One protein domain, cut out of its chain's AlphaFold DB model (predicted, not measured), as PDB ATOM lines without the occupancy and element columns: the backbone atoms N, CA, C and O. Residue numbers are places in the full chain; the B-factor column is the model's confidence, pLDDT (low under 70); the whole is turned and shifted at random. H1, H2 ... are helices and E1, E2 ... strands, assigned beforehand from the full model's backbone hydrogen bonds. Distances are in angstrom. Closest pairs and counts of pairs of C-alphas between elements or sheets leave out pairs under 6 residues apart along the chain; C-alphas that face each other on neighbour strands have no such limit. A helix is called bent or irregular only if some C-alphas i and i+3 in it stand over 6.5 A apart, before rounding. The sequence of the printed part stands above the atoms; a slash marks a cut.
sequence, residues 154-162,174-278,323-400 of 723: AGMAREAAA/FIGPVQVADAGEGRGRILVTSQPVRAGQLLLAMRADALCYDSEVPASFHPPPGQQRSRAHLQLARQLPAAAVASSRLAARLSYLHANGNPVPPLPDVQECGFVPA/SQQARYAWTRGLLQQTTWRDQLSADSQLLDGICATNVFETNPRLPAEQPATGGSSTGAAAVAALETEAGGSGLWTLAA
ATOM      1  N   ALA A 154       7.481 -29.140 -37.228       84.44
ATOM      2  CA  ALA A 154       7.192 -29.579 -38.598       84.44
ATOM      3  C   ALA A 154       7.982 -30.840 -38.978       84.44
ATOM      4  O   ALA A 154       7.452 -31.740 -39.630       84.44
ATOM      5  N   GLY A 155       9.246 -30.928 -38.555       85.50
ATOM      6  CA  GLY A 155      10.050 -32.142 -38.684       85.50
ATOM      7  C   GLY A 155       9.465 -33.309 -37.890       85.50
ATOM      8  O   GLY A 155       9.346 -34.403 -38.432       85.50
ATOM      9  N   MET A 156       9.036 -33.055 -36.652       88.00
ATOM     10  CA  MET A 156       8.379 -34.046 -35.793       88.00
ATOM     11  C   MET A 156       7.066 -34.544 -36.395       88.00
ATOM     12  O   MET A 156       6.844 -35.747 -36.430       88.00
ATOM     13  N   ALA A 157       6.234 -33.651 -36.934       82.62
ATOM     14  CA  ALA A 157       4.993 -34.026 -37.610       82.62
ATOM     15  C   ALA A 157       5.259 -34.898 -38.847       82.62
ATOM     16  O   ALA A 157       4.577 -35.892 -39.078       82.62
ATOM     17  N   ARG A 158       6.300 -34.583 -39.633       81.69
ATOM     18  CA  ARG A 158       6.732 -35.440 -40.752       81.69
ATOM     19  C   ARG A 158       7.229 -36.807 -40.293       81.69
ATOM     20  O   ARG A 158       6.959 -37.799 -40.963       81.69
ATOM     21  N   GLU A 159       7.979 -36.859 -39.196       84.31
ATOM     22  CA  GLU A 159       8.459 -38.114 -38.616       84.31
ATOM     23  C   GLU A 159       7.294 -38.962 -38.095       84.31
ATOM     24  O   GLU A 159       7.220 -40.150 -38.403       84.31
ATOM     25  N   ALA A 160       6.346 -38.347 -37.384       81.69
ATOM     26  CA  ALA A 160       5.139 -39.006 -36.905       81.69
ATOM     27  C   ALA A 160       4.313 -39.552 -38.080       81.69
ATOM     28  O   ALA A 160       3.976 -40.732 -38.124       81.69
ATOM     29  N   ALA A 161       4.095 -38.735 -39.105       76.06
ATOM     30  CA  ALA A 161       3.413 -39.136 -40.327       76.06
ATOM     31  C   ALA A 161       4.087 -40.276 -41.103       76.06
ATOM     32  O   ALA A 161       3.467 -40.859 -41.985       76.06
ATOM     33  N   ALA A 162       5.352 -40.597 -40.839       78.25
ATOM     34  CA  ALA A 162       6.024 -41.709 -41.503       78.25
ATOM     35  C   ALA A 162       5.644 -43.080 -40.911       78.25
ATOM     36  O   ALA A 162       6.062 -44.107 -41.450       78.25
ATOM     37  N   PHE A 174      10.873 -31.380 -22.352       91.94
ATOM     38  CA  PHE A 174      10.999 -30.007 -21.874       91.94
ATOM     39  C   PHE A 174       9.990 -29.731 -20.763       91.94
ATOM     40  O   PHE A 174       8.783 -29.913 -20.929       91.94
ATOM     41  N   ILE A 175      10.487 -29.210 -19.644       90.25
ATOM     42  CA  ILE A 175       9.664 -28.713 -18.541       90.25
ATOM     43  C   ILE A 175       9.958 -27.230 -18.405       90.25
ATOM     44  O   ILE A 175      11.066 -26.844 -18.024       90.25
ATOM     45  N   GLY A 176       8.963 -26.420 -18.745       90.50
ATOM     46  CA  GLY A 176       9.052 -24.973 -18.719       90.50
ATOM     47  C   GLY A 176       8.824 -24.395 -17.317       90.50
ATOM     48  O   GLY A 176       9.197 -25.001 -16.311       90.50
ATOM     49  N   PRO A 177       8.212 -23.202 -17.221       91.31
ATOM     50  CA  PRO A 177       7.994 -22.493 -15.961       91.31
ATOM     51  C   PRO A 177       6.813 -23.056 -15.159       91.31
ATOM     52  O   PRO A 177       5.894 -22.323 -14.793       91.31
ATOM     53  N   VAL A 178       6.814 -24.364 -14.906       90.56
ATOM     54  CA  VAL A 178       5.769 -25.063 -14.154       90.56
ATOM     55  C   VAL A 178       6.374 -25.955 -13.081       90.56
ATOM     56  O   VAL A 178       7.479 -26.474 -13.228       90.56
ATOM     57  N   GLN A 179       5.633 -26.149 -11.999       87.50
ATOM     58  CA  GLN A 179       6.008 -27.037 -10.906       87.50
ATOM     59  C   GLN A 179       4.772 -27.715 -10.322       87.50
ATOM     60  O   GLN A 179       3.671 -27.165 -10.368       87.50
ATOM     61  N   VAL A 180       4.958 -28.912  -9.770       86.12
ATOM     62  CA  VAL A 180       3.888 -29.610  -9.054       86.12
ATOM     63  C   VAL A 180       3.724 -28.965  -7.679       86.12
ATOM     64  O   VAL A 180       4.703 -28.768  -6.961       86.12
ATOM     65  N   ALA A 181       2.490 -28.648  -7.310       84.56
ATOM     66  CA  ALA A 181       2.115 -28.125  -6.006       84.56
ATOM     67  C   ALA A 181       0.914 -28.901  -5.449       84.56
ATOM     68  O   ALA A 181       0.172 -29.545  -6.193       84.56
ATOM     69  N   ASP A 182       0.731 -28.854  -4.133       82.81
ATOM     70  CA  ASP A 182      -0.510 -29.304  -3.503       82.81
ATOM     71  C   ASP A 182      -1.560 -28.196  -3.658       82.81
ATOM     72  O   ASP A 182      -1.298 -27.041  -3.317       82.81
ATOM     73  N   ALA A 183      -2.727 -28.529  -4.208       77.19
ATOM     74  CA  ALA A 183      -3.822 -27.581  -4.382       77.19
ATOM     75  C   ALA A 183      -4.521 -27.229  -3.059       77.19
ATOM     76  O   ALA A 183      -5.284 -26.264  -3.020       77.19
ATOM     77  N   GLY A 184      -4.295 -28.007  -1.993       74.00
ATOM     78  CA  GLY A 184      -5.038 -27.895  -0.742       74.00
ATOM     79  C   GLY A 184      -6.481 -28.403  -0.859       74.00
ATOM     80  O   GLY A 184      -6.938 -28.839  -1.917       74.00
ATOM     81  N   GLU A 185      -7.207 -28.392   0.265       68.56
ATOM     82  CA  GLU A 185      -8.660 -28.666   0.330       68.56
ATOM     83  C   GLU A 185      -9.114 -30.008  -0.289       68.56
ATOM     84  O   GLU A 185     -10.249 -30.155  -0.735       68.56
ATOM     85  N   GLY A 186      -8.230 -31.011  -0.337       66.44
ATOM     86  CA  GLY A 186      -8.542 -32.321  -0.921       66.44
ATOM     87  C   GLY A 186      -8.608 -32.341  -2.454       66.44
ATOM     88  O   GLY A 186      -8.975 -33.367  -3.024       66.44
ATOM     89  N   ARG A 187      -8.210 -31.255  -3.134       71.88
ATOM     90  CA  ARG A 187      -8.159 -31.151  -4.607       71.88
ATOM     91  C   ARG A 187      -6.973 -31.893  -5.239       71.88
ATOM     92  O   ARG A 187      -6.891 -31.985  -6.461       71.88
ATOM     93  N   GLY A 188      -6.081 -32.445  -4.419       77.81
ATOM     94  CA  GLY A 188      -4.924 -33.216  -4.865       77.81
ATOM     95  C   GLY A 188      -3.775 -32.338  -5.351       77.81
ATOM     96  O   GLY A 188      -3.620 -31.198  -4.921       77.81
ATOM     97  N   ARG A 189      -2.935 -32.888  -6.229       84.12
ATOM     98  CA  ARG A 189      -1.773 -32.176  -6.777       84.12
ATOM     99  C   ARG A 189      -2.095 -31.548  -8.116       84.12
ATOM    100  O   ARG A 189      -2.797 -32.141  -8.929       84.12
ATOM    101  N   ILE A 190      -1.516 -30.380  -8.333       87.12
ATOM    102  CA  ILE A 190      -1.724 -29.549  -9.511       87.12
ATOM    103  C   ILE A 190      -0.400 -29.084 -10.083       87.12
ATOM    104  O   ILE A 190       0.607 -29.016  -9.380       87.12
ATOM    105  N   LEU A 191      -0.409 -28.719 -11.360       90.31
ATOM    106  CA  LEU A 191       0.654 -27.906 -11.932       90.31
ATOM    107  C   LEU A 191       0.339 -26.429 -11.711       90.31
ATOM    108  O   LEU A 191      -0.748 -25.965 -12.046       90.31
ATOM    109  N   VAL A 192       1.306 -25.694 -11.173       92.06
ATOM    110  CA  VAL A 192       1.256 -24.235 -11.045       92.06
ATOM    111  C   VAL A 192       2.420 -23.609 -11.793       92.06
ATOM    112  O   VAL A 192       3.482 -24.219 -11.940       92.06
ATOM    113  N   THR A 193       2.240 -22.381 -12.264       94.25
ATOM    114  CA  THR A 193       3.331 -21.605 -12.854       94.25
ATOM    115  C   THR A 193       4.358 -21.225 -11.783       94.25
ATOM    116  O   THR A 193       4.004 -20.781 -10.692       94.25
ATOM    117  N   SER A 194       5.650 -21.379 -12.069       91.62
ATOM    118  CA  SER A 194       6.726 -20.970 -11.147       91.62
ATOM    119  C   SER A 194       7.131 -19.500 -11.315       91.62
ATOM    120  O   SER A 194       7.698 -18.895 -10.410       91.62
ATOM    121  N   GLN A 195       6.809 -18.906 -12.463       93.88
ATOM    122  CA  GLN A 195       7.053 -17.506 -12.815       93.88
ATOM    123  C   GLN A 195       5.935 -17.008 -13.748       93.88
ATOM    124  O   GLN A 195       5.154 -17.833 -14.227       93.88
ATOM    125  N   PRO A 196       5.826 -15.695 -14.028       95.56
ATOM    126  CA  PRO A 196       4.863 -15.200 -15.005       95.56
ATOM    127  C   PRO A 196       5.091 -15.822 -16.389       95.56
ATOM    128  O   PRO A 196       6.228 -15.941 -16.849       95.56
ATOM    129  N   VAL A 197       4.002 -16.198 -17.053       94.12
ATOM    130  CA  VAL A 197       3.990 -16.863 -18.358       94.12
ATOM    131  C   VAL A 197       3.180 -16.028 -19.335       94.12
ATOM    132  O   VAL A 197       2.126 -15.511 -18.974       94.12
ATOM    133  N   ARG A 198       3.651 -15.912 -20.576       90.56
ATOM    134  CA  ARG A 198       2.911 -15.237 -21.652       90.56
ATOM    135  C   ARG A 198       2.076 -16.215 -22.472       90.56
ATOM    136  O   ARG A 198       2.462 -17.371 -22.643       90.56
ATOM    137  N   ALA A 199       0.988 -15.733 -23.060       86.94
ATOM    138  CA  ALA A 199       0.222 -16.478 -24.050       86.94
ATOM    139  C   ALA A 199       1.140 -17.017 -25.170       86.94
ATOM    140  O   ALA A 199       2.004 -16.307 -25.684       86.94
ATOM    141  N   GLY A 200       0.959 -18.285 -25.531       86.75
ATOM    142  CA  GLY A 200       1.745 -19.029 -26.520       86.75
ATOM    143  C   GLY A 200       3.048 -19.645 -26.006       86.75
ATOM    144  O   GLY A 200       3.635 -20.500 -26.682       86.75
ATOM    145  N   GLN A 201       3.501 -19.268 -24.807       91.50
ATOM    146  CA  GLN A 201       4.713 -19.824 -24.212       91.50
ATOM    147  C   GLN A 201       4.549 -21.326 -23.938       91.50
ATOM    148  O   GLN A 201       3.522 -21.769 -23.419       91.50
ATOM    149  N   LEU A 202       5.573 -22.108 -24.288       93.94
ATOM    150  CA  LEU A 202       5.607 -23.546 -24.034       93.94
ATOM    151  C   LEU A 202       5.772 -23.807 -22.533       93.94
ATOM    152  O   LEU A 202       6.696 -23.292 -21.902       93.94
ATOM    153  N   LEU A 203       4.865 -24.602 -21.970       94.12
ATOM    154  CA  LEU A 203       4.863 -24.980 -20.558       94.12
ATOM    155  C   LEU A 203       5.429 -26.380 -20.350       94.12
ATOM    156  O   LEU A 203       6.159 -26.620 -19.391       94.12
ATOM    157  N   LEU A 204       5.085 -27.296 -21.250       93.94
ATOM    158  CA  LEU A 204       5.469 -28.696 -21.172       93.94
ATOM    159  C   LEU A 204       5.535 -29.273 -22.586       93.94
ATOM    160  O   LEU A 204       4.599 -29.096 -23.363       93.94
ATOM    161  N   ALA A 205       6.612 -29.981 -22.900       93.56
ATOM    162  CA  ALA A 205       6.649 -30.910 -24.021       93.56
ATOM    163  C   ALA A 205       7.241 -32.224 -23.524       93.56
ATOM    164  O   ALA A 205       8.338 -32.230 -22.975       93.56
ATOM    165  N   MET A 206       6.514 -33.330 -23.632       91.75
ATOM    166  CA  MET A 206       7.004 -34.596 -23.093       91.75
ATOM    167  C   MET A 206       6.517 -35.804 -23.875       91.75
ATOM    168  O   MET A 206       5.389 -35.835 -24.376       91.75
ATOM    169  N   ARG A 207       7.366 -36.827 -23.914       91.00
ATOM    170  CA  ARG A 207       7.029 -38.142 -24.448       91.00
ATOM    171  C   ARG A 207       6.110 -38.906 -23.499       91.00
ATOM    172  O   ARG A 207       6.156 -38.720 -22.281       91.00
ATOM    173  N   ALA A 208       5.311 -39.807 -24.059       92.19
ATOM    174  CA  ALA A 208       4.539 -40.764 -23.280       92.19
ATOM    175  C   ALA A 208       5.460 -41.660 -22.434       92.19
ATOM    176  O   ALA A 208       6.450 -42.206 -22.922       92.19
ATOM    177  N   ASP A 209       5.097 -41.860 -21.170       89.06
ATOM    178  CA  ASP A 209       5.724 -42.848 -20.288       89.06
ATOM    179  C   ASP A 209       5.276 -44.276 -20.640       89.06
ATOM    180  O   ASP A 209       6.038 -45.234 -20.509       89.06
ATOM    181  N   ALA A 210       4.026 -44.410 -21.088       91.12
ATOM    182  CA  ALA A 210       3.443 -45.637 -21.614       91.12
ATOM    183  C   ALA A 210       2.369 -45.281 -22.648       91.12
ATOM    184  O   ALA A 210       1.613 -44.332 -22.445       91.12
ATOM    185  N   LEU A 211       2.288 -46.029 -23.747       91.81
ATOM    186  CA  LEU A 211       1.385 -45.731 -24.858       91.81
ATOM    187  C   LEU A 211       0.999 -47.005 -25.602       91.81
ATOM    188  O   LEU A 211       1.851 -47.858 -25.847       91.81
ATOM    189  N   CYS A 212      -0.269 -47.086 -25.998       91.44
ATOM    190  CA  CYS A 212      -0.779 -48.075 -26.938       91.44
ATOM    191  C   CYS A 212      -1.546 -47.352 -28.045       91.44
ATOM    192  O   CYS A 212      -2.460 -46.578 -27.754       91.44
ATOM    193  N   TYR A 213      -1.206 -47.622 -29.302       89.38
ATOM    194  CA  TYR A 213      -2.006 -47.178 -30.444       89.38
ATOM    195  C   TYR A 213      -3.131 -48.174 -30.736       89.38
ATOM    196  O   TYR A 213      -2.998 -49.367 -30.463       89.38
ATOM    197  N   ASP A 214      -4.238 -47.714 -31.318       85.12
ATOM    198  CA  ASP A 214      -5.356 -48.585 -31.703       85.12
ATOM    199  C   ASP A 214      -4.939 -49.608 -32.773       85.12
ATOM    200  O   ASP A 214      -5.417 -50.743 -32.766       85.12
ATOM    201  N   SER A 215      -3.992 -49.240 -33.643       83.50
ATOM    202  CA  SER A 215      -3.393 -50.113 -34.662       83.50
ATOM    203  C   SER A 215      -2.596 -51.287 -34.075       83.50
ATOM    204  O   SER A 215      -2.403 -52.300 -34.746       83.50
ATOM    205  N   GLU A 216      -2.165 -51.185 -32.815       87.06
ATOM    206  CA  GLU A 216      -1.406 -52.223 -32.104       87.06
ATOM    207  C   GLU A 216      -2.316 -53.212 -31.375       87.06
ATOM    208  O   GLU A 216      -1.863 -54.265 -30.916       87.06
ATOM    209  N   VAL A 217      -3.605 -52.887 -31.255       87.50
ATOM    210  CA  VAL A 217      -4.562 -53.727 -30.549       87.50
ATOM    211  C   VAL A 217      -5.034 -54.856 -31.472       87.50
ATOM    212  O   VAL A 217      -5.659 -54.583 -32.503       87.50
ATOM    213  N   PRO A 218      -4.826 -56.138 -31.106       86.06
ATOM    214  CA  PRO A 218      -5.247 -57.268 -31.933       86.06
ATOM    215  C   PRO A 218      -6.731 -57.181 -32.290       86.06
ATOM    216  O   PRO A 218      -7.551 -56.937 -31.410       86.06
ATOM    217  N   ALA A 219      -7.104 -57.417 -33.551       82.88
ATOM    218  CA  ALA A 219      -8.496 -57.314 -34.018       82.88
ATOM    219  C   ALA A 219      -9.492 -58.167 -33.202       82.88
ATOM    220  O   ALA A 219     -10.638 -57.769 -33.026       82.88
ATOM    221  N   SER A 220      -9.033 -59.294 -32.651       82.44
ATOM    222  CA  SER A 220      -9.802 -60.188 -31.772       82.44
ATOM    223  C   SER A 220     -10.087 -59.616 -30.380       82.44
ATOM    224  O   SER A 220     -10.893 -60.171 -29.632       82.44
ATOM    225  N   PHE A 221      -9.414 -58.533 -29.992       81.00
ATOM    226  CA  PHE A 221      -9.643 -57.873 -28.720       81.00
ATOM    227  C   PHE A 221     -10.900 -57.007 -28.805       81.00
ATOM    228  O   PHE A 221     -10.884 -55.913 -29.381       81.00
ATOM    229  N   HIS A 222     -11.980 -57.504 -28.206       76.75
ATOM    230  CA  HIS A 222     -13.248 -56.798 -28.096       76.75
ATOM    231  C   HIS A 222     -13.440 -56.276 -26.668       76.75
ATOM    232  O   HIS A 222     -13.252 -57.038 -25.714       76.75
ATOM    233  N   PRO A 223     -13.810 -54.995 -26.499       74.69
ATOM    234  CA  PRO A 223     -14.151 -54.473 -25.188       74.69
ATOM    235  C   PRO A 223     -15.413 -55.183 -24.663       74.69
ATOM    236  O   PRO A 223     -16.295 -55.527 -25.457       74.69
ATOM    237  N   PRO A 224     -15.529 -55.404 -23.344       75.56
ATOM    238  CA  PRO A 224     -16.744 -55.964 -22.772       75.56
ATOM    239  C   PRO A 224     -17.956 -55.056 -23.064       75.56
ATOM    240  O   PRO A 224     -17.814 -53.828 -23.106       75.56
ATOM    241  N   PRO A 225     -19.154 -55.633 -23.281       70.00
ATOM    242  CA  PRO A 225     -20.346 -54.861 -23.615       70.00
ATOM    243  C   PRO A 225     -20.666 -53.843 -22.511       70.00
ATOM    244  O   PRO A 225     -20.717 -54.185 -21.333       70.00
ATOM    245  N   GLY A 226     -20.871 -52.580 -22.900       63.06
ATOM    246  CA  GLY A 226     -21.143 -51.465 -21.984       63.06
ATOM    247  C   GLY A 226     -19.913 -50.667 -21.526       63.06
ATOM    248  O   GLY A 226     -20.082 -49.613 -20.909       63.06
ATOM    249  N   GLN A 227     -18.690 -51.098 -21.859       68.19
ATOM    250  CA  GLN A 227     -17.467 -50.352 -21.544       68.19
ATOM    251  C   GLN A 227     -17.360 -49.083 -22.409       68.19
ATOM    252  O   GLN A 227     -17.398 -49.153 -23.633       68.19
ATOM    253  N   GLN A 228     -17.177 -47.921 -21.778       68.31
ATOM    254  CA  GLN A 228     -17.015 -46.629 -22.473       68.31
ATOM    255  C   GLN A 228     -15.563 -46.334 -22.903       68.31
ATOM    256  O   GLN A 228     -15.309 -45.320 -23.544       68.31
ATOM    257  N   ARG A 229     -14.595 -47.175 -22.513       81.50
ATOM    258  CA  ARG A 229     -13.158 -46.965 -22.769       81.50
ATOM    259  C   ARG A 229     -12.753 -47.533 -24.133       81.50
ATOM    260  O   ARG A 229     -13.267 -48.575 -24.535       81.50
ATOM    261  N   SER A 230     -11.801 -46.878 -24.803       83.31
ATOM    262  CA  SER A 230     -11.265 -47.318 -26.098       83.31
ATOM    263  C   SER A 230     -10.525 -48.660 -26.007       83.31
ATOM    264  O   SER A 230     -10.108 -49.106 -24.932       83.31
ATOM    265  N   ARG A 231     -10.331 -49.312 -27.161       87.12
ATOM    266  CA  ARG A 231      -9.577 -50.571 -27.267       87.12
ATOM    267  C   ARG A 231      -8.116 -50.370 -26.860       87.12
ATOM    268  O   ARG A 231      -7.621 -51.146 -26.041       87.12
ATOM    269  N   ALA A 232      -7.472 -49.303 -27.343       88.88
ATOM    270  CA  ALA A 232      -6.129 -48.913 -26.923       88.88
ATOM    271  C   ALA A 232      -6.009 -48.699 -25.407       88.88
ATOM    272  O   ALA A 232      -5.065 -49.194 -24.797       88.88
ATOM    273  N   HIS A 233      -6.977 -48.028 -24.769       90.19
ATOM    274  CA  HIS A 233      -6.950 -47.799 -23.321       90.19
ATOM    275  C   HIS A 233      -6.921 -49.117 -22.539       90.19
ATOM    276  O   HIS A 233      -6.120 -49.288 -21.621       90.19
ATOM    277  N   LEU A 234      -7.801 -50.060 -22.883       89.12
ATOM    278  CA  LEU A 234      -7.872 -51.344 -22.183       89.12
ATOM    279  C   LEU A 234      -6.605 -52.182 -22.400       89.12
ATOM    280  O   LEU A 234      -6.137 -52.851 -21.478       89.12
ATOM    281  N   GLN A 235      -6.035 -52.131 -23.606       90.50
ATOM    282  CA  GLN A 235      -4.788 -52.820 -23.912       90.50
ATOM    283  C   GLN A 235      -3.597 -52.209 -23.157       90.50
ATOM    284  O   GLN A 235      -2.788 -52.957 -22.604       90.50
ATOM    285  N   LEU A 236      -3.528 -50.877 -23.054       92.25
ATOM    286  CA  LEU A 236      -2.536 -50.177 -22.237       92.25
ATOM    287  C   LEU A 236      -2.606 -50.636 -20.775       92.25
ATOM    288  O   LEU A 236      -1.587 -51.030 -20.210       92.25
ATOM    289  N   ALA A 237      -3.805 -50.644 -20.180       90.69
ATOM    290  CA  ALA A 237      -4.005 -51.074 -18.794       90.69
ATOM    291  C   ALA A 237      -3.516 -52.517 -18.557       90.69
ATOM    292  O   ALA A 237      -2.932 -52.820 -17.519       90.69
ATOM    293  N   ARG A 238      -3.676 -53.401 -19.551       88.56
ATOM    294  CA  ARG A 238      -3.179 -54.785 -19.498       88.56
ATOM    295  C   ARG A 238      -1.652 -54.889 -19.578       88.56
ATOM    296  O   ARG A 238      -1.079 -55.797 -18.978       88.56
ATOM    297  N   GLN A 239      -0.996 -54.014 -20.337       88.50
ATOM    298  CA  GLN A 239       0.461 -54.031 -20.535       88.50
ATOM    299  C   GLN A 239       1.227 -53.324 -19.408       88.50
ATOM    300  O   GLN A 239       2.382 -53.661 -19.136       88.50
ATOM    301  N   LEU A 240       0.582 -52.371 -18.731       88.75
ATOM    302  CA  LEU A 240       1.218 -51.512 -17.738       88.75
ATOM    303  C   LEU A 240       1.887 -52.261 -16.566       88.75
ATOM    304  O   LEU A 240       2.993 -51.863 -16.204       88.75
ATOM    305  N   PRO A 241       1.326 -53.354 -16.000       83.88
ATOM    306  CA  PRO A 241       1.985 -54.098 -14.924       83.88
ATOM    307  C   PRO A 241       3.364 -54.638 -15.317       83.88
ATOM    308  O   PRO A 241       4.326 -54.480 -14.568       83.88
ATOM    309  N   ALA A 242       3.486 -55.220 -16.513       76.94
ATOM    310  CA  ALA A 242       4.763 -55.734 -17.005       76.94
ATOM    311  C   ALA A 242       5.766 -54.597 -17.253       76.94
ATOM    312  O   ALA A 242       6.935 -54.715 -16.889       76.94
ATOM    313  N   ALA A 243       5.300 -53.474 -17.810       79.75
ATOM    314  CA  ALA A 243       6.129 -52.291 -18.027       79.75
ATOM    315  C   ALA A 243       6.630 -51.681 -16.704       79.75
ATOM    316  O   ALA A 243       7.801 -51.312 -16.601       79.75
ATOM    317  N   ALA A 244       5.776 -51.613 -15.678       77.19
ATOM    318  CA  ALA A 244       6.136 -51.117 -14.353       77.19
ATOM    319  C   ALA A 244       7.174 -52.020 -13.664       77.19
ATOM    320  O   ALA A 244       8.142 -51.516 -13.102       77.19
ATOM    321  N   VAL A 245       7.034 -53.349 -13.758       70.44
ATOM    322  CA  VAL A 245       8.040 -54.293 -13.229       70.44
ATOM    323  C   VAL A 245       9.372 -54.166 -13.976       70.44
ATOM    324  O   VAL A 245      10.433 -54.210 -13.357       70.44
ATOM    325  N   ALA A 246       9.333 -53.969 -15.296       66.19
ATOM    326  CA  ALA A 246      10.532 -53.833 -16.121       66.19
ATOM    327  C   ALA A 246      11.265 -52.490 -15.931       66.19
ATOM    328  O   ALA A 246      12.452 -52.393 -16.242       66.19
ATOM    329  N   SER A 247      10.588 -51.453 -15.427       71.00
ATOM    330  CA  SER A 247      11.143 -50.104 -15.291       71.00
ATOM    331  C   SER A 247      10.843 -49.503 -13.921       71.00
ATOM    332  O   SER A 247       9.771 -48.950 -13.672       71.00
ATOM    333  N   SER A 248      11.848 -49.521 -13.039       67.31
ATOM    334  CA  SER A 248      11.742 -48.901 -11.709       67.31
ATOM    335  C   SER A 248      11.436 -47.399 -11.758       67.31
ATOM    336  O   SER A 248      10.718 -46.895 -10.897       67.31
ATOM    337  N   ARG A 249      11.900 -46.693 -12.800       73.94
ATOM    338  CA  ARG A 249      11.574 -45.279 -13.043       73.94
ATOM    339  C   ARG A 249      10.094 -45.091 -13.374       73.94
ATOM    340  O   ARG A 249       9.463 -44.193 -12.824       73.94
ATOM    341  N   LEU A 250       9.540 -45.932 -14.251       79.81
ATOM    342  CA  LEU A 250       8.116 -45.895 -14.583       79.81
ATOM    343  C   LEU A 250       7.271 -46.222 -13.349       79.81
ATOM    344  O   LEU A 250       6.365 -45.465 -13.018       79.81
ATOM    345  N   ALA A 251       7.609 -47.290 -12.622       76.75
ATOM    346  CA  ALA A 251       6.919 -47.660 -11.387       76.75
ATOM    347  C   ALA A 251       6.923 -46.528 -10.349       76.75
ATOM    348  O   ALA A 251       5.884 -46.244  -9.750       76.75
ATOM    349  N   ALA A 252       8.054 -45.838 -10.166       76.31
ATOM    350  CA  ALA A 252       8.136 -44.683  -9.275       76.31
ATOM    351  C   ALA A 252       7.220 -43.541  -9.733       76.31
ATOM    352  O   ALA A 252       6.414 -43.058  -8.941       76.31
ATOM    353  N   ARG A 253       7.269 -43.162 -11.019       82.19
ATOM    354  CA  ARG A 253       6.388 -42.123 -11.584       82.19
ATOM    355  C   ARG A 253       4.906 -42.462 -11.406       82.19
ATOM    356  O   ARG A 253       4.138 -41.606 -10.980       82.19
ATOM    357  N   LEU A 254       4.513 -43.710 -11.663       86.44
ATOM    358  CA  LEU A 254       3.133 -44.178 -11.487       86.44
ATOM    359  C   LEU A 254       2.705 -44.198 -10.015       86.44
ATOM    360  O   LEU A 254       1.556 -43.896  -9.716       86.44
ATOM    361  N   SER A 255       3.623 -44.479  -9.086       82.00
ATOM    362  CA  SER A 255       3.341 -44.463  -7.639       82.00
ATOM    363  C   SER A 255       2.997 -43.067  -7.119       82.00
ATOM    364  O   SER A 255       2.383 -42.923  -6.060       82.00
ATOM    365  N   TYR A 256       3.396 -42.038  -7.867       81.50
ATOM    366  CA  TYR A 256       3.010 -40.659  -7.637       81.50
ATOM    367  C   TYR A 256       1.711 -40.275  -8.342       81.50
ATOM    368  O   TYR A 256       1.310 -39.137  -8.189       81.50
ATOM    369  N   LEU A 257       1.016 -41.131  -9.082       84.19
ATOM    370  CA  LEU A 257      -0.286 -40.773  -9.649       84.19
ATOM    371  C   LEU A 257      -1.428 -41.149  -8.705       84.19
ATOM    372  O   LEU A 257      -1.305 -42.027  -7.852       84.19
ATOM    373  N   HIS A 258      -2.543 -40.433  -8.824       74.00
ATOM    374  CA  HIS A 258      -3.742 -40.735  -8.049       74.00
ATOM    375  C   HIS A 258      -4.483 -41.936  -8.641       74.00
ATOM    376  O   HIS A 258      -4.532 -42.104  -9.858       74.00
ATOM    377  N   ALA A 259      -5.122 -42.720  -7.771       70.31
ATOM    378  CA  ALA A 259      -5.997 -43.823  -8.151       70.31
ATOM    379  C   ALA A 259      -7.288 -43.783  -7.320       70.31
ATOM    380  O   ALA A 259      -7.242 -44.011  -6.114       70.31
ATOM    381  N   ASN A 260      -8.427 -43.495  -7.957       60.09
ATOM    382  CA  ASN A 260      -9.787 -43.733  -7.442       60.09
ATOM    383  C   ASN A 260     -10.041 -43.393  -5.950       60.09
ATOM    384  O   ASN A 260     -10.613 -44.202  -5.225       60.09
ATOM    385  N   GLY A 261      -9.638 -42.205  -5.477       56.78
ATOM    386  CA  GLY A 261      -9.927 -41.742  -4.105       56.78
ATOM    387  C   GLY A 261      -8.953 -42.216  -3.018       56.78
ATOM    388  O   GLY A 261      -9.163 -41.921  -1.843       56.78
ATOM    389  N   ASN A 262      -7.873 -42.909  -3.388       63.78
ATOM    390  CA  ASN A 262      -6.792 -43.249  -2.465       63.78
ATOM    391  C   ASN A 262      -6.033 -42.000  -1.975       63.78
ATOM    392  O   ASN A 262      -5.962 -40.996  -2.696       63.78
ATOM    393  N   PRO A 263      -5.428 -42.055  -0.769       61.00
ATOM    394  CA  PRO A 263      -4.704 -40.930  -0.195       61.00
ATOM    395  C   PRO A 263      -3.593 -40.443  -1.125       61.00
ATOM    396  O   PRO A 263      -2.769 -41.219  -1.621       61.00
ATOM    397  N   VAL A 264      -3.583 -39.128  -1.327       64.94
ATOM    398  CA  VAL A 264      -2.624 -38.405  -2.160       64.94
ATOM    399  C   VAL A 264      -1.201 -38.717  -1.682       64.94
ATOM    400  O   VAL A 264      -0.891 -38.475  -0.514       64.94
ATOM    401  N   PRO A 265      -0.328 -39.288  -2.531       69.19
ATOM    402  CA  PRO A 265       1.092 -39.396  -2.217       69.19
ATOM    403  C   PRO A 265       1.694 -38.016  -1.912       69.19
ATOM    404  O   PRO A 265       1.225 -37.026  -2.480       69.19
ATOM    405  N   PRO A 266       2.742 -37.933  -1.070       73.31
ATOM    406  CA  PRO A 266       3.461 -36.678  -0.869       73.31
ATOM    407  C   PRO A 266       4.000 -36.138  -2.202       73.31
ATOM    408  O   PRO A 266       4.125 -36.877  -3.188       73.31
ATOM    409  N   LEU A 267       4.310 -34.839  -2.234       69.81
ATOM    410  CA  LEU A 267       4.935 -34.222  -3.402       69.81
ATOM    411  C   LEU A 267       6.226 -34.980  -3.754       69.81
ATOM    412  O   LEU A 267       7.047 -35.200  -2.862       69.81
ATOM    413  N   PRO A 268       6.397 -35.404  -5.020       67.81
ATOM    414  CA  PRO A 268       7.621 -36.065  -5.440       67.81
ATOM    415  C   PRO A 268       8.819 -35.135  -5.293       67.81
ATOM    416  O   PRO A 268       8.742 -33.966  -5.675       67.81
ATOM    417  N   ASP A 269       9.941 -35.674  -4.815       61.75
ATOM    418  CA  ASP A 269      11.221 -34.996  -4.987       61.75
ATOM    419  C   ASP A 269      11.554 -34.909  -6.485       61.75
ATOM    420  O   ASP A 269      11.317 -35.846  -7.256       61.75
ATOM    421  N   VAL A 270      12.141 -33.783  -6.890       57.06
ATOM    422  CA  VAL A 270      12.517 -33.443  -8.268       57.06
ATOM    423  C   VAL A 270      13.366 -34.551  -8.908       57.06
ATOM    424  O   VAL A 270      13.220 -34.857 -10.098       57.06
ATOM    425  N   GLN A 271      14.230 -35.189  -8.109       54.72
ATOM    426  CA  GLN A 271      15.085 -36.296  -8.540       54.72
ATOM    427  C   GLN A 271      14.309 -37.604  -8.767       54.72
ATOM    428  O   GLN A 271      14.633 -38.365  -9.683       54.72
ATOM    429  N   GLU A 272      13.257 -37.866  -7.988       52.06
ATOM    430  CA  GLU A 272      12.496 -39.121  -8.032       52.06
ATOM    431  C   GLU A 272      11.461 -39.152  -9.156       52.06
ATOM    432  O   GLU A 272      11.258 -40.192  -9.786       52.06
ATOM    433  N   CYS A 273      10.857 -38.009  -9.483       50.06
ATOM    434  CA  CYS A 273       9.998 -37.902 -10.659       50.06
ATOM    435  C   CYS A 273      10.802 -37.852 -11.980       50.06
ATOM    436  O   CYS A 273      10.251 -38.060 -13.068       50.06
ATOM    437  N   GLY A 274      12.128 -37.668 -11.904       52.47
ATOM    438  CA  GLY A 274      13.027 -37.641 -13.062       52.47
ATOM    439  C   GLY A 274      12.735 -36.467 -13.994       52.47
ATOM    440  O   GLY A 274      12.842 -36.610 -15.213       52.47
ATOM    441  N   PHE A 275      12.293 -35.355 -13.410       52.84
ATOM    442  CA  PHE A 275      11.783 -34.159 -14.068       52.84
ATOM    443  C   PHE A 275      12.518 -32.958 -13.470       52.84
ATOM    444  O   PHE A 275      11.951 -32.194 -12.701       52.84
ATOM    445  N   VAL A 276      13.817 -32.831 -13.756       48.12
ATOM    446  CA  VAL A 276      14.618 -31.701 -13.265       48.12
ATOM    447  C   VAL A 276      14.252 -30.459 -14.090       48.12
ATOM    448  O   VAL A 276      14.504 -30.487 -15.306       48.12
ATOM    449  N   PRO A 277      13.674 -29.394 -13.490       47.81
ATOM    450  CA  PRO A 277      13.396 -28.141 -14.189       47.81
ATOM    451  C   PRO A 277      14.677 -27.584 -14.802       47.81
ATOM    452  O   PRO A 277      15.737 -27.692 -14.182       47.81
ATOM    453  N   ALA A 278      14.599 -26.946 -15.972       43.78
ATOM    454  CA  ALA A 278      15.773 -26.366 -16.636       43.78
ATOM    455  C   ALA A 278      16.601 -25.458 -15.693       43.78
ATOM    456  O   ALA A 278      17.826 -25.544 -15.663       43.78
ATOM    457  N   SER A 323      16.352 -50.410  -6.621       55.31
ATOM    458  CA  SER A 323      16.717 -48.985  -6.794       55.31
ATOM    459  C   SER A 323      15.910 -48.071  -5.849       55.31
ATOM    460  O   SER A 323      14.800 -48.430  -5.466       55.31
ATOM    461  N   GLN A 324      16.412 -46.887  -5.465       60.16
ATOM    462  CA  GLN A 324      15.640 -45.950  -4.617       60.16
ATOM    463  C   GLN A 324      14.214 -45.733  -5.163       60.16
ATOM    464  O   GLN A 324      13.247 -45.780  -4.411       60.16
ATOM    465  N   GLN A 325      14.086 -45.638  -6.488       62.34
ATOM    466  CA  GLN A 325      12.820 -45.569  -7.223       62.34
ATOM    467  C   GLN A 325      11.947 -46.830  -7.052       62.34
ATOM    468  O   GLN A 325      10.749 -46.724  -6.801       62.34
ATOM    469  N   ALA A 326      12.529 -48.031  -7.126       59.53
ATOM    470  CA  ALA A 326      11.811 -49.280  -6.864       59.53
ATOM    471  C   ALA A 326      11.418 -49.437  -5.384       59.53
ATOM    472  O   ALA A 326      10.313 -49.892  -5.106       59.53
ATOM    473  N   ARG A 327      12.269 -49.020  -4.431       65.00
ATOM    474  CA  ARG A 327      11.927 -48.977  -2.995       65.00
ATOM    475  C   ARG A 327      10.792 -48.004  -2.733       65.00
ATOM    476  O   ARG A 327       9.923 -48.293  -1.922       65.00
ATOM    477  N   TYR A 328      10.772 -46.876  -3.431       66.62
ATOM    478  CA  TYR A 328       9.669 -45.939  -3.324       66.62
ATOM    479  C   TYR A 328       8.359 -46.583  -3.794       66.62
ATOM    480  O   TYR A 328       7.402 -46.671  -3.023       66.62
ATOM    481  N   ALA A 329       8.341 -47.144  -5.008       66.06
ATOM    482  CA  ALA A 329       7.165 -47.837  -5.537       66.06
ATOM    483  C   ALA A 329       6.699 -48.997  -4.641       66.06
ATOM    484  O   ALA A 329       5.502 -49.221  -4.462       66.06
ATOM    485  N   TRP A 330       7.652 -49.684  -4.015       69.81
ATOM    486  CA  TRP A 330       7.414 -50.697  -2.998       69.81
ATOM    487  C   TRP A 330       6.730 -50.143  -1.745       69.81
ATOM    488  O   TRP A 330       5.690 -50.643  -1.329       69.81
ATOM    489  N   THR A 331       7.278 -49.085  -1.140       69.75
ATOM    490  CA  THR A 331       6.704 -48.470   0.073       69.75
ATOM    491  C   THR A 331       5.298 -47.923  -0.151       69.75
ATOM    492  O   THR A 331       4.507 -47.844   0.785       69.75
ATOM    493  N   ARG A 332       4.969 -47.577  -1.398       74.50
ATOM    494  CA  ARG A 332       3.635 -47.138  -1.817       74.50
ATOM    495  C   ARG A 332       2.700 -48.291  -2.200       74.50
ATOM    496  O   ARG A 332       1.554 -48.028  -2.542       74.50
ATOM    497  N   GLY A 333       3.166 -49.539  -2.137       75.06
ATOM    498  CA  GLY A 333       2.378 -50.740  -2.418       75.06
ATOM    499  C   GLY A 333       2.179 -51.058  -3.902       75.06
ATOM    500  O   GLY A 333       1.508 -52.040  -4.208       75.06
ATOM    501  N   LEU A 334       2.767 -50.276  -4.820       79.81
ATOM    502  CA  LEU A 334       2.636 -50.496  -6.265       79.81
ATOM    503  C   LEU A 334       3.445 -51.709  -6.732       79.81
ATOM    504  O   LEU A 334       2.979 -52.451  -7.593       79.81
ATOM    505  N   LEU A 335       4.638 -51.921  -6.166       77.38
ATOM    506  CA  LEU A 335       5.444 -53.130  -6.368       77.38
ATOM    507  C   LEU A 335       5.449 -53.987  -5.096       77.38
ATOM    508  O   LEU A 335       5.520 -53.460  -3.990       77.38
ATOM    509  N   GLN A 336       5.404 -55.307  -5.264       70.69
ATOM    510  CA  GLN A 336       5.369 -56.309  -4.193       70.69
ATOM    511  C   GLN A 336       6.335 -57.467  -4.519       70.69
ATOM    512  O   GLN A 336       6.626 -57.720  -5.687       70.69
ATOM    513  N   GLN A 337       6.855 -58.170  -3.505       62.38
ATOM    514  CA  GLN A 337       7.763 -59.326  -3.648       62.38
ATOM    515  C   GLN A 337       6.915 -60.536  -3.364       62.38
ATOM    516  O   GLN A 337       6.224 -60.622  -2.346       62.38
ATOM    517  N   THR A 338       6.971 -61.474  -4.286       55.81
ATOM    518  CA  THR A 338       6.300 -62.747  -4.109       55.81
ATOM    519  C   THR A 338       7.145 -63.655  -3.217       55.81
ATOM    520  O   THR A 338       8.368 -63.535  -3.135       55.81
ATOM    521  N   THR A 339       6.492 -64.589  -2.529       45.31
ATOM    522  CA  THR A 339       7.121 -65.511  -1.567       45.31
ATOM    523  C   THR A 339       8.086 -66.525  -2.200       45.31
ATOM    524  O   THR A 339       8.733 -67.282  -1.480       45.31
ATOM    525  N   TRP A 340       8.226 -66.540  -3.530       40.03
ATOM    526  CA  TRP A 340       9.068 -67.473  -4.276       40.03
ATOM    527  C   TRP A 340      10.116 -66.702  -5.109       40.03
ATOM    528  O   TRP A 340       9.780 -66.057  -6.095       40.03
ATOM    529  N   ARG A 341      11.403 -66.811  -4.737       45.06
ATOM    530  CA  ARG A 341      12.594 -66.376  -5.515       45.06
ATOM    531  C   ARG A 341      12.662 -64.895  -5.944       45.06
ATOM    532  O   ARG A 341      12.847 -64.633  -7.129       45.06
ATOM    533  N   ASP A 342      12.570 -63.940  -5.020       52.03
ATOM    534  CA  ASP A 342      12.871 -62.513  -5.289       52.03
ATOM    535  C   ASP A 342      12.158 -61.904  -6.519       52.03
ATOM    536  O   ASP A 342      12.625 -60.930  -7.110       52.03
ATOM    537  N   GLN A 343      11.012 -62.467  -6.929       55.59
ATOM    538  CA  GLN A 343      10.263 -61.990  -8.089       55.59
ATOM    539  C   GLN A 343       9.342 -60.832  -7.694       55.59
ATOM    540  O   GLN A 343       8.525 -60.954  -6.774       55.59
ATOM    541  N   LEU A 344       9.473 -59.726  -8.429       63.94
ATOM    542  CA  LEU A 344       8.642 -58.528  -8.328       63.94
ATOM    543  C   LEU A 344       7.311 -58.720  -9.069       63.94
ATOM    544  O   LEU A 344       7.290 -59.134 -10.228       63.94
ATOM    545  N   SER A 345       6.211 -58.347  -8.424       69.31
ATOM    546  CA  SER A 345       4.879 -58.218  -9.023       69.31
ATOM    547  C   SER A 345       4.347 -56.799  -8.837       69.31
ATOM    548  O   SER A 345       4.649 -56.159  -7.832       69.31
ATOM    549  N   ALA A 346       3.538 -56.310  -9.777       79.50
ATOM    550  CA  ALA A 346       2.865 -55.017  -9.656       79.50
ATOM    551  C   ALA A 346       1.393 -55.180  -9.246       79.50
ATOM    552  O   ALA A 346       0.738 -56.136  -9.667       79.50
ATOM    553  N   ASP A 347       0.872 -54.231  -8.468       83.25
ATOM    554  CA  ASP A 347      -0.548 -54.162  -8.111       83.25
ATOM    555  C   ASP A 347      -1.385 -53.768  -9.338       83.25
ATOM    556  O   ASP A 347      -1.416 -52.613  -9.773       83.25
ATOM    557  N   SER A 348      -2.063 -54.756  -9.922       83.94
ATOM    558  CA  SER A 348      -2.868 -54.571 -11.128       83.94
ATOM    559  C   SER A 348      -4.132 -53.744 -10.893       83.94
ATOM    560  O   SER A 348      -4.563 -53.046 -11.810       83.94
ATOM    561  N   GLN A 349      -4.716 -53.776  -9.690       85.94
ATOM    562  CA  GLN A 349      -5.914 -52.997  -9.367       85.94
ATOM    563  C   GLN A 349      -5.568 -51.517  -9.211       85.94
ATOM    564  O   GLN A 349      -6.274 -50.654  -9.739       85.94
ATOM    565  N   LEU A 350      -4.450 -51.223  -8.540       86.56
ATOM    566  CA  LEU A 350      -3.939 -49.862  -8.426       86.56
ATOM    567  C   LEU A 350      -3.606 -49.282  -9.808       86.56
ATOM    568  O   LEU A 350      -4.012 -48.161 -10.117       86.56
ATOM    569  N   LEU A 351      -2.915 -50.053 -10.654       87.94
ATOM    570  CA  LEU A 351      -2.556 -49.632 -12.010       87.94
ATOM    571  C   LEU A 351      -3.779 -49.416 -12.912       87.94
ATOM    572  O   LEU A 351      -3.802 -48.433 -13.650       87.94
ATOM    573  N   ASP A 352      -4.814 -50.258 -12.824       86.81
ATOM    574  CA  ASP A 352      -6.068 -50.021 -13.554       86.81
ATOM    575  C   ASP A 352      -6.763 -48.734 -13.079       86.81
ATOM    576  O   ASP A 352      -7.258 -47.956 -13.895       86.81
ATOM    577  N   GLY A 353      -6.729 -48.439 -11.774       86.88
ATOM    578  CA  GLY A 353      -7.231 -47.175 -11.225       86.88
ATOM    579  C   GLY A 353      -6.454 -45.941 -11.703       86.88
ATOM    580  O   GLY A 353      -7.061 -44.909 -12.011       86.88
ATOM    581  N   ILE A 354      -5.127 -46.048 -11.826       88.94
ATOM    582  CA  ILE A 354      -4.284 -44.997 -12.417       88.94
ATOM    583  C   ILE A 354      -4.652 -44.804 -13.892       88.94
ATOM    584  O   ILE A 354      -4.924 -43.675 -14.311       88.94
ATOM    585  N   CYS A 355      -4.720 -45.887 -14.673       88.94
ATOM    586  CA  CYS A 355      -5.103 -45.837 -16.084       88.94
ATOM    587  C   CYS A 355      -6.494 -45.224 -16.286       88.94
ATOM    588  O   CYS A 355      -6.681 -44.386 -17.164       88.94
ATOM    589  N   ALA A 356      -7.457 -45.583 -15.440       84.19
ATOM    590  CA  ALA A 356      -8.831 -45.105 -15.520       84.19
ATOM    591  C   ALA A 356      -8.962 -43.576 -15.495       84.19
ATOM    592  O   ALA A 356      -9.895 -43.033 -16.088       84.19
ATOM    593  N   THR A 357      -8.060 -42.894 -14.787       83.12
ATOM    594  CA  THR A 357      -8.193 -41.472 -14.443       83.12
ATOM    595  C   THR A 357      -7.149 -40.578 -15.111       83.12
ATOM    596  O   THR A 357      -7.459 -39.424 -15.401       83.12
ATOM    597  N   ASN A 358      -5.960 -41.108 -15.420       89.50
ATOM    598  CA  ASN A 358      -4.804 -40.322 -15.873       89.50
ATOM    599  C   ASN A 358      -4.447 -40.522 -17.360       89.50
ATOM    600  O   ASN A 358      -3.463 -39.955 -17.832       89.50
ATOM    601  N   VAL A 359      -5.200 -41.344 -18.099       90.00
ATOM    602  CA  VAL A 359      -4.927 -41.612 -19.521       90.00
ATOM    603  C   VAL A 359      -5.390 -40.462 -20.409       90.00
ATOM    604  O   VAL A 359      -6.502 -39.947 -20.272       90.00
ATOM    605  N   PHE A 360      -4.541 -40.117 -21.375       90.25
ATOM    606  CA  PHE A 360      -4.848 -39.197 -22.461       90.25
ATOM    607  C   PHE A 360      -5.045 -39.976 -23.759       90.25
ATOM    608  O   PHE A 360      -4.342 -40.949 -24.032       90.25
ATOM    609  N   GLU A 361      -5.983 -39.514 -24.578       85.56
ATOM    610  CA  GLU A 361      -6.142 -39.984 -25.952       85.56
ATOM    611  C   GLU A 361      -5.175 -39.221 -26.867       85.56
ATOM    612  O   GLU A 361      -5.148 -37.989 -26.819       85.56
ATOM    613  N   THR A 362      -4.416 -39.932 -27.709       74.69
ATOM    614  CA  THR A 362      -3.424 -39.351 -28.644       74.69
ATOM    615  C   THR A 362      -4.030 -38.718 -29.887       74.69
ATOM    616  O   THR A 362      -3.304 -38.401 -30.824       74.69
ATOM    617  N   ASN A 363      -5.349 -38.516 -29.921       66.88
ATOM    618  CA  ASN A 363      -6.009 -37.849 -31.037       66.88
ATOM    619  C   ASN A 363      -5.327 -36.489 -31.266       66.88
ATOM    620  O   ASN A 363      -5.307 -35.667 -30.336       66.88
ATOM    621  N   PRO A 364      -4.743 -36.223 -32.448       59.22
ATOM    622  CA  PRO A 364      -4.051 -34.969 -32.679       59.22
ATOM    623  C   PRO A 364      -5.067 -33.843 -32.568       59.22
ATOM    624  O   PRO A 364      -6.061 -33.775 -33.286       59.22
ATOM    625  N   ARG A 365      -4.817 -32.936 -31.633       61.41
ATOM    626  CA  ARG A 365      -5.653 -31.744 -31.443       61.41
ATOM    627  C   ARG A 365      -5.200 -30.565 -32.288       61.41
ATOM    628  O   ARG A 365      -5.813 -29.505 -32.232       61.41
ATOM    629  N   LEU A 366      -4.135 -30.745 -33.069       73.06
ATOM    630  CA  LEU A 366      -3.725 -29.743 -34.037       73.06
ATOM    631  C   LEU A 366      -4.825 -29.593 -35.099       73.06
ATOM    632  O   LEU A 366      -5.208 -30.601 -35.699       73.06
ATOM    633  N   PRO A 367      -5.291 -28.365 -35.370       70.50
ATOM    634  CA  PRO A 367      -6.266 -28.098 -36.420       70.50
ATOM    635  C   PRO A 367      -5.813 -28.666 -37.765       70.50
ATOM    636  O   PRO A 367      -4.666 -28.476 -38.174       70.50
ATOM    637  N   ALA A 368      -6.711 -29.369 -38.444       71.25
ATOM    638  CA  ALA A 368      -6.493 -29.901 -39.781       71.25
ATOM    639  C   ALA A 368      -7.806 -29.885 -40.568       71.25
ATOM    640  O   ALA A 368      -8.896 -29.985 -39.997       71.25
ATOM    641  N   GLU A 369      -7.696 -29.769 -41.888       68.31
ATOM    642  CA  GLU A 369      -8.813 -30.046 -42.787       68.31
ATOM    643  C   GLU A 369      -9.034 -31.558 -42.892       68.31
ATOM    644  O   GLU A 369      -8.075 -32.332 -42.892       68.31
ATOM    645  N   GLN A 370     -10.293 -31.991 -43.001       57.56
ATOM    646  CA  GLN A 370     -10.575 -33.391 -43.317       57.56
ATOM    647  C   GLN A 370      -9.976 -33.726 -44.692       57.56
ATOM    648  O   GLN A 370     -10.155 -32.940 -45.632       57.56
ATOM    649  N   PRO A 371      -9.268 -34.862 -44.842       47.78
ATOM    650  CA  PRO A 371      -8.722 -35.245 -46.133       47.78
ATOM    651  C   PRO A 371      -9.871 -35.411 -47.133       47.78
ATOM    652  O   PRO A 371     -10.847 -36.112 -46.868       47.78
ATOM    653  N   ALA A 372      -9.764 -34.754 -48.290       37.69
ATOM    654  CA  ALA A 372     -10.693 -34.985 -49.386       37.69
ATOM    655  C   ALA A 372     -10.606 -36.466 -49.778       37.69
ATOM    656  O   ALA A 372      -9.537 -36.958 -50.146       37.69
ATOM    657  N   THR A 373     -11.722 -37.188 -49.685       36.00
ATOM    658  CA  THR A 373     -11.814 -38.568 -50.162       36.00
ATOM    659  C   THR A 373     -11.562 -38.577 -51.670       36.00
ATOM    660  O   THR A 373     -12.441 -38.232 -52.458       36.00
ATOM    661  N   GLY A 374     -10.342 -38.949 -52.059       39.47
ATOM    662  CA  GLY A 374      -9.916 -39.095 -53.448       39.47
ATOM    663  C   GLY A 374      -9.056 -37.938 -53.962       39.47
ATOM    664  O   GLY A 374      -9.564 -36.877 -54.309       39.47
ATOM    665  N   GLY A 375      -7.750 -38.190 -54.108       32.47
ATOM    666  CA  GLY A 375      -6.886 -37.405 -54.996       32.47
ATOM    667  C   GLY A 375      -5.469 -37.128 -54.487       32.47
ATOM    668  O   GLY A 375      -5.252 -36.194 -53.731       32.47
ATOM    669  N   SER A 376      -4.503 -37.863 -55.050       35.59
ATOM    670  CA  SER A 376      -3.053 -37.595 -55.098       35.59
ATOM    671  C   SER A 376      -2.248 -37.614 -53.785       35.59
ATOM    672  O   SER A 376      -2.332 -36.738 -52.925       35.59
ATOM    673  N   SER A 377      -1.356 -38.604 -53.716       37.50
ATOM    674  CA  SER A 377      -0.300 -38.800 -52.727       37.50
ATOM    675  C   SER A 377       0.752 -37.684 -52.786       37.50
ATOM    676  O   SER A 377       1.803 -37.821 -53.414       37.50
ATOM    677  N   THR A 378       0.491 -36.570 -52.109       46.00
ATOM    678  CA  THR A 378       1.552 -35.643 -51.692       46.00
ATOM    679  C   THR A 378       1.858 -35.892 -50.220       46.00
ATOM    680  O   THR A 378       0.946 -36.175 -49.443       46.00
ATOM    681  N   GLY A 379       3.130 -35.797 -49.818       43.34
ATOM    682  CA  GLY A 379       3.557 -36.078 -48.438       43.34
ATOM    683  C   GLY A 379       2.794 -35.280 -47.370       43.34
ATOM    684  O   GLY A 379       2.605 -35.781 -46.272       43.34
ATOM    685  N   ALA A 380       2.266 -34.096 -47.702       42.00
ATOM    686  CA  ALA A 380       1.454 -33.276 -46.797       42.00
ATOM    687  C   ALA A 380       0.063 -33.874 -46.487       42.00
ATOM    688  O   ALA A 380      -0.399 -33.787 -45.354       42.00
ATOM    689  N   ALA A 381      -0.587 -34.534 -47.456       45.44
ATOM    690  CA  ALA A 381      -1.881 -35.191 -47.235       45.44
ATOM    691  C   ALA A 381      -1.743 -36.466 -46.381       45.44
ATOM    692  O   ALA A 381      -2.623 -36.773 -45.580       45.44
ATOM    693  N   ALA A 382      -0.610 -37.170 -46.502       46.75
ATOM    694  CA  ALA A 382      -0.275 -38.309 -45.648       46.75
ATOM    695  C   ALA A 382      -0.025 -37.888 -44.187       46.75
ATOM    696  O   ALA A 382      -0.436 -38.604 -43.281       46.75
ATOM    697  N   VAL A 383       0.571 -36.705 -43.964       45.38
ATOM    698  CA  VAL A 383       0.786 -36.131 -42.621       45.38
ATOM    699  C   VAL A 383      -0.530 -35.850 -41.906       45.38
ATOM    700  O   VAL A 383      -0.705 -36.271 -40.768       45.38
ATOM    701  N   ALA A 384      -1.492 -35.220 -42.585       46.69
ATOM    702  CA  ALA A 384      -2.805 -34.971 -41.998       46.69
ATOM    703  C   ALA A 384      -3.597 -36.270 -41.748       46.69
ATOM    704  O   ALA A 384      -4.206 -36.412 -40.694       46.69
ATOM    705  N   ALA A 385      -3.580 -37.236 -42.674       46.00
ATOM    706  CA  ALA A 385      -4.354 -38.472 -42.538       46.00
ATOM    707  C   ALA A 385      -3.814 -39.409 -41.439       46.00
ATOM    708  O   ALA A 385      -4.584 -39.881 -40.607       46.00
ATOM    709  N   LEU A 386      -2.495 -39.637 -41.383       47.09
ATOM    710  CA  LEU A 386      -1.900 -40.588 -40.433       47.09
ATOM    711  C   LEU A 386      -1.911 -40.079 -38.994       47.09
ATOM    712  O   LEU A 386      -2.095 -40.874 -38.078       47.09
ATOM    713  N   GLU A 387      -1.783 -38.769 -38.783       50.66
ATOM    714  CA  GLU A 387      -1.934 -38.207 -37.443       50.66
ATOM    715  C   GLU A 387      -3.405 -38.270 -37.005       50.66
ATOM    716  O   GLU A 387      -3.674 -38.673 -35.877       50.66
ATOM    717  N   THR A 388      -4.372 -37.919 -37.866       49.69
ATOM    718  CA  THR A 388      -5.801 -37.811 -37.484       49.69
ATOM    719  C   THR A 388      -6.489 -39.170 -37.290       49.69
ATOM    720  O   THR A 388      -7.469 -39.252 -36.552       49.69
ATOM    721  N   GLU A 389      -5.971 -40.237 -37.909       49.28
ATOM    722  CA  GLU A 389      -6.553 -41.590 -37.860       49.28
ATOM    723  C   GLU A 389      -5.822 -42.560 -36.908       49.28
ATOM    724  O   GLU A 389      -6.398 -43.579 -36.521       49.28
ATOM    725  N   ALA A 390      -4.588 -42.259 -36.476       58.28
ATOM    726  CA  ALA A 390      -3.844 -43.067 -35.503       58.28
ATOM    727  C   ALA A 390      -4.281 -42.763 -34.056       58.28
ATOM    728  O   ALA A 390      -3.525 -42.234 -33.236       58.28
ATOM    729  N   GLY A 391      -5.530 -43.115 -33.741       74.12
ATOM    730  CA  GLY A 391      -6.052 -43.107 -32.378       74.12
ATOM    731  C   GLY A 391      -5.204 -43.972 -31.439       74.12
ATOM    732  O   GLY A 391      -4.587 -44.965 -31.838       74.12
ATOM    733  N   GLY A 392      -5.124 -43.573 -30.175       86.88
ATOM    734  CA  GLY A 392      -4.315 -44.252 -29.172       86.88
ATOM    735  C   GLY A 392      -4.571 -43.714 -27.774       86.88
ATOM    736  O   GLY A 392      -5.317 -42.755 -27.560       86.88
ATOM    737  N   SER A 393      -4.000 -44.380 -26.781       91.44
ATOM    738  CA  SER A 393      -4.174 -44.058 -25.367       91.44
ATOM    739  C   SER A 393      -2.854 -44.214 -24.636       91.44
ATOM    740  O   SER A 393      -2.215 -45.262 -24.738       91.44
ATOM    741  N   GLY A 394      -2.454 -43.186 -23.890       92.81
ATOM    742  CA  GLY A 394      -1.171 -43.161 -23.194       92.81
ATOM    743  C   GLY A 394      -1.193 -42.430 -21.856       92.81
ATOM    744  O   GLY A 394      -2.172 -41.785 -21.478       92.81
ATOM    745  N   LEU A 395      -0.084 -42.554 -21.135       93.19
ATOM    746  CA  LEU A 395       0.193 -41.905 -19.863       93.19
ATOM    747  C   LEU A 395       1.350 -40.924 -20.039       93.19
ATOM    748  O   LEU A 395       2.447 -41.309 -20.433       93.19
ATOM    749  N   TRP A 396       1.099 -39.670 -19.677       93.12
ATOM    750  CA  TRP A 396       2.100 -38.615 -19.557       93.12
ATOM    751  C   TRP A 396       2.080 -38.167 -18.103       93.12
ATOM    752  O   TRP A 396       1.240 -37.364 -17.701       93.12
ATOM    753  N   THR A 397       2.950 -38.756 -17.286       88.56
ATOM    754  CA  THR A 397       2.830 -38.697 -15.819       88.56
ATOM    755  C   THR A 397       2.866 -37.273 -15.265       88.56
ATOM    756  O   THR A 397       2.143 -36.980 -14.320       88.56
ATOM    757  N   LEU A 398       3.635 -36.359 -15.868       87.44
ATOM    758  CA  LEU A 398       3.633 -34.950 -15.463       87.44
ATOM    759  C   LEU A 398       2.373 -34.214 -15.943       87.44
ATOM    760  O   LEU A 398       1.793 -33.438 -15.192       87.44
ATOM    761  N   ALA A 399       1.898 -34.490 -17.159       90.88
ATOM    762  CA  ALA A 399       0.669 -33.883 -17.665       90.88
ATOM    763  C   ALA A 399      -0.588 -34.344 -16.905       90.88
ATOM    764  O   ALA A 399      -1.576 -33.617 -16.849       90.88
ATOM    765  N   ALA A 400      -0.555 -35.518 -16.274       90.19
ATOM    766  CA  ALA A 400      -1.653 -36.020 -15.449       90.19
ATOM    767  C   ALA A 400      -1.985 -35.122 -14.236       90.19
ATOM    768  O   ALA A 400      -3.072 -35.241 -13.681       90.19
TER     769      ALA A 400
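AT A GLANCE: This is residues 154 to 162, 174 to 278 and 323 to 400 of the 723 residues of the protein "SET domain-containing protein" of Chlamydomonas reinhardtii (UniProt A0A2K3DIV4). A small sheet of three strands, E4, E8 and E7, has H2 over one face; at one end of the longest axis sit H3, H4 and the hairpin E5 and E6, at the other the pair H1 and H6, with residues 373 to 378 sticking out. E3 leads away from E4 toward the hairpin E1 and E2, and H5 packs across H2. The printed part has 192 residues, with six named helices and eight named strands in the order H1 E1 E2 E3 E4 H2 H3 H4 E5 E6 H5 E7 H6 E8, and under half of the residues are in these elements. The class is mixed, helices and strands; the sheet E4 E8 E7 is antiparallel. The whole is only just compact, close to loose, with a radius of gyration of the C-alphas of 19.1 A and spans of 60 by 50 by 31 A.

IN THESE COORDINATES: The sheet holds E4, residues 210 to 213, E8, 392 to 395, and E7, 359 to 361. H2, residues 231 to 246, is 23.2 A long and only just irregular, C-alphas 238 and 241 being 6.9 A apart, with a kink of 40 degrees near residue 239. H5 is 348 to 358, H3 248 to 255, H4 324 to 331, E5 335 to 337 and E6 344 to 346. E3, 202 to 207, is 14.7 A long; E1 is 178 to 182 and E2 189 to 193. H1, 154 to 160, begins at C-alpha (7.192, -29.579, -38.598); H6 is 379 to 389. E8 ends at C-alpha (0.193, -41.905, -19.863).

HOW THE PARTS SIT: E8 is the inner strand: N 212 and O 393 of E4 and E8 are 2.9 A apart, N 360 and O 394 of E7 and E8 2.9 A. H2 is on this sheet, two layers, a helix on one face, at a height of 7.1 A. H5 touches H2 at a steep tilt of 55 degrees, C-alphas 237 and 352 closest at 5.7 A, and only grazes the sheet with residues 354 to 358. H3 and H4 touch, C-alphas 248 and 326 closest at 4.9 A. H2 and H3 touch only at the corner, C-alphas 244 and 251 closest at 4.6 A. In the hairpin E5 and E6, N 336 and O 345 are 2.8 A apart; in the hairpin E1 and E2, N 181 and O 190 are 2.8 A apart. E3 pairs with no named strand and runs on into E4 at 76 degrees. H1 and H6 touch, C-alphas 158 and 383 closest at 6.3 A. Every O i to N i+4 pair is within hydrogen-bond range in H1, H3, H4 and H6, 10 of 12 in H2 and 6 of 7 in H5.

THE WHOLE: The farthest C-alphas, Thr 339 and Gly 375, are 62.0 A apart. Residues 163 to 173 and 279 to 322 are not printed, with gaps of 23.4 A and 24.7 A between C-alphas. The links E4 to H2 and E7 to H6 are long. Mean pLDDT of the printed part is 74.2; 68 residues are under 70, among them 267 to 278 and 369 to 390.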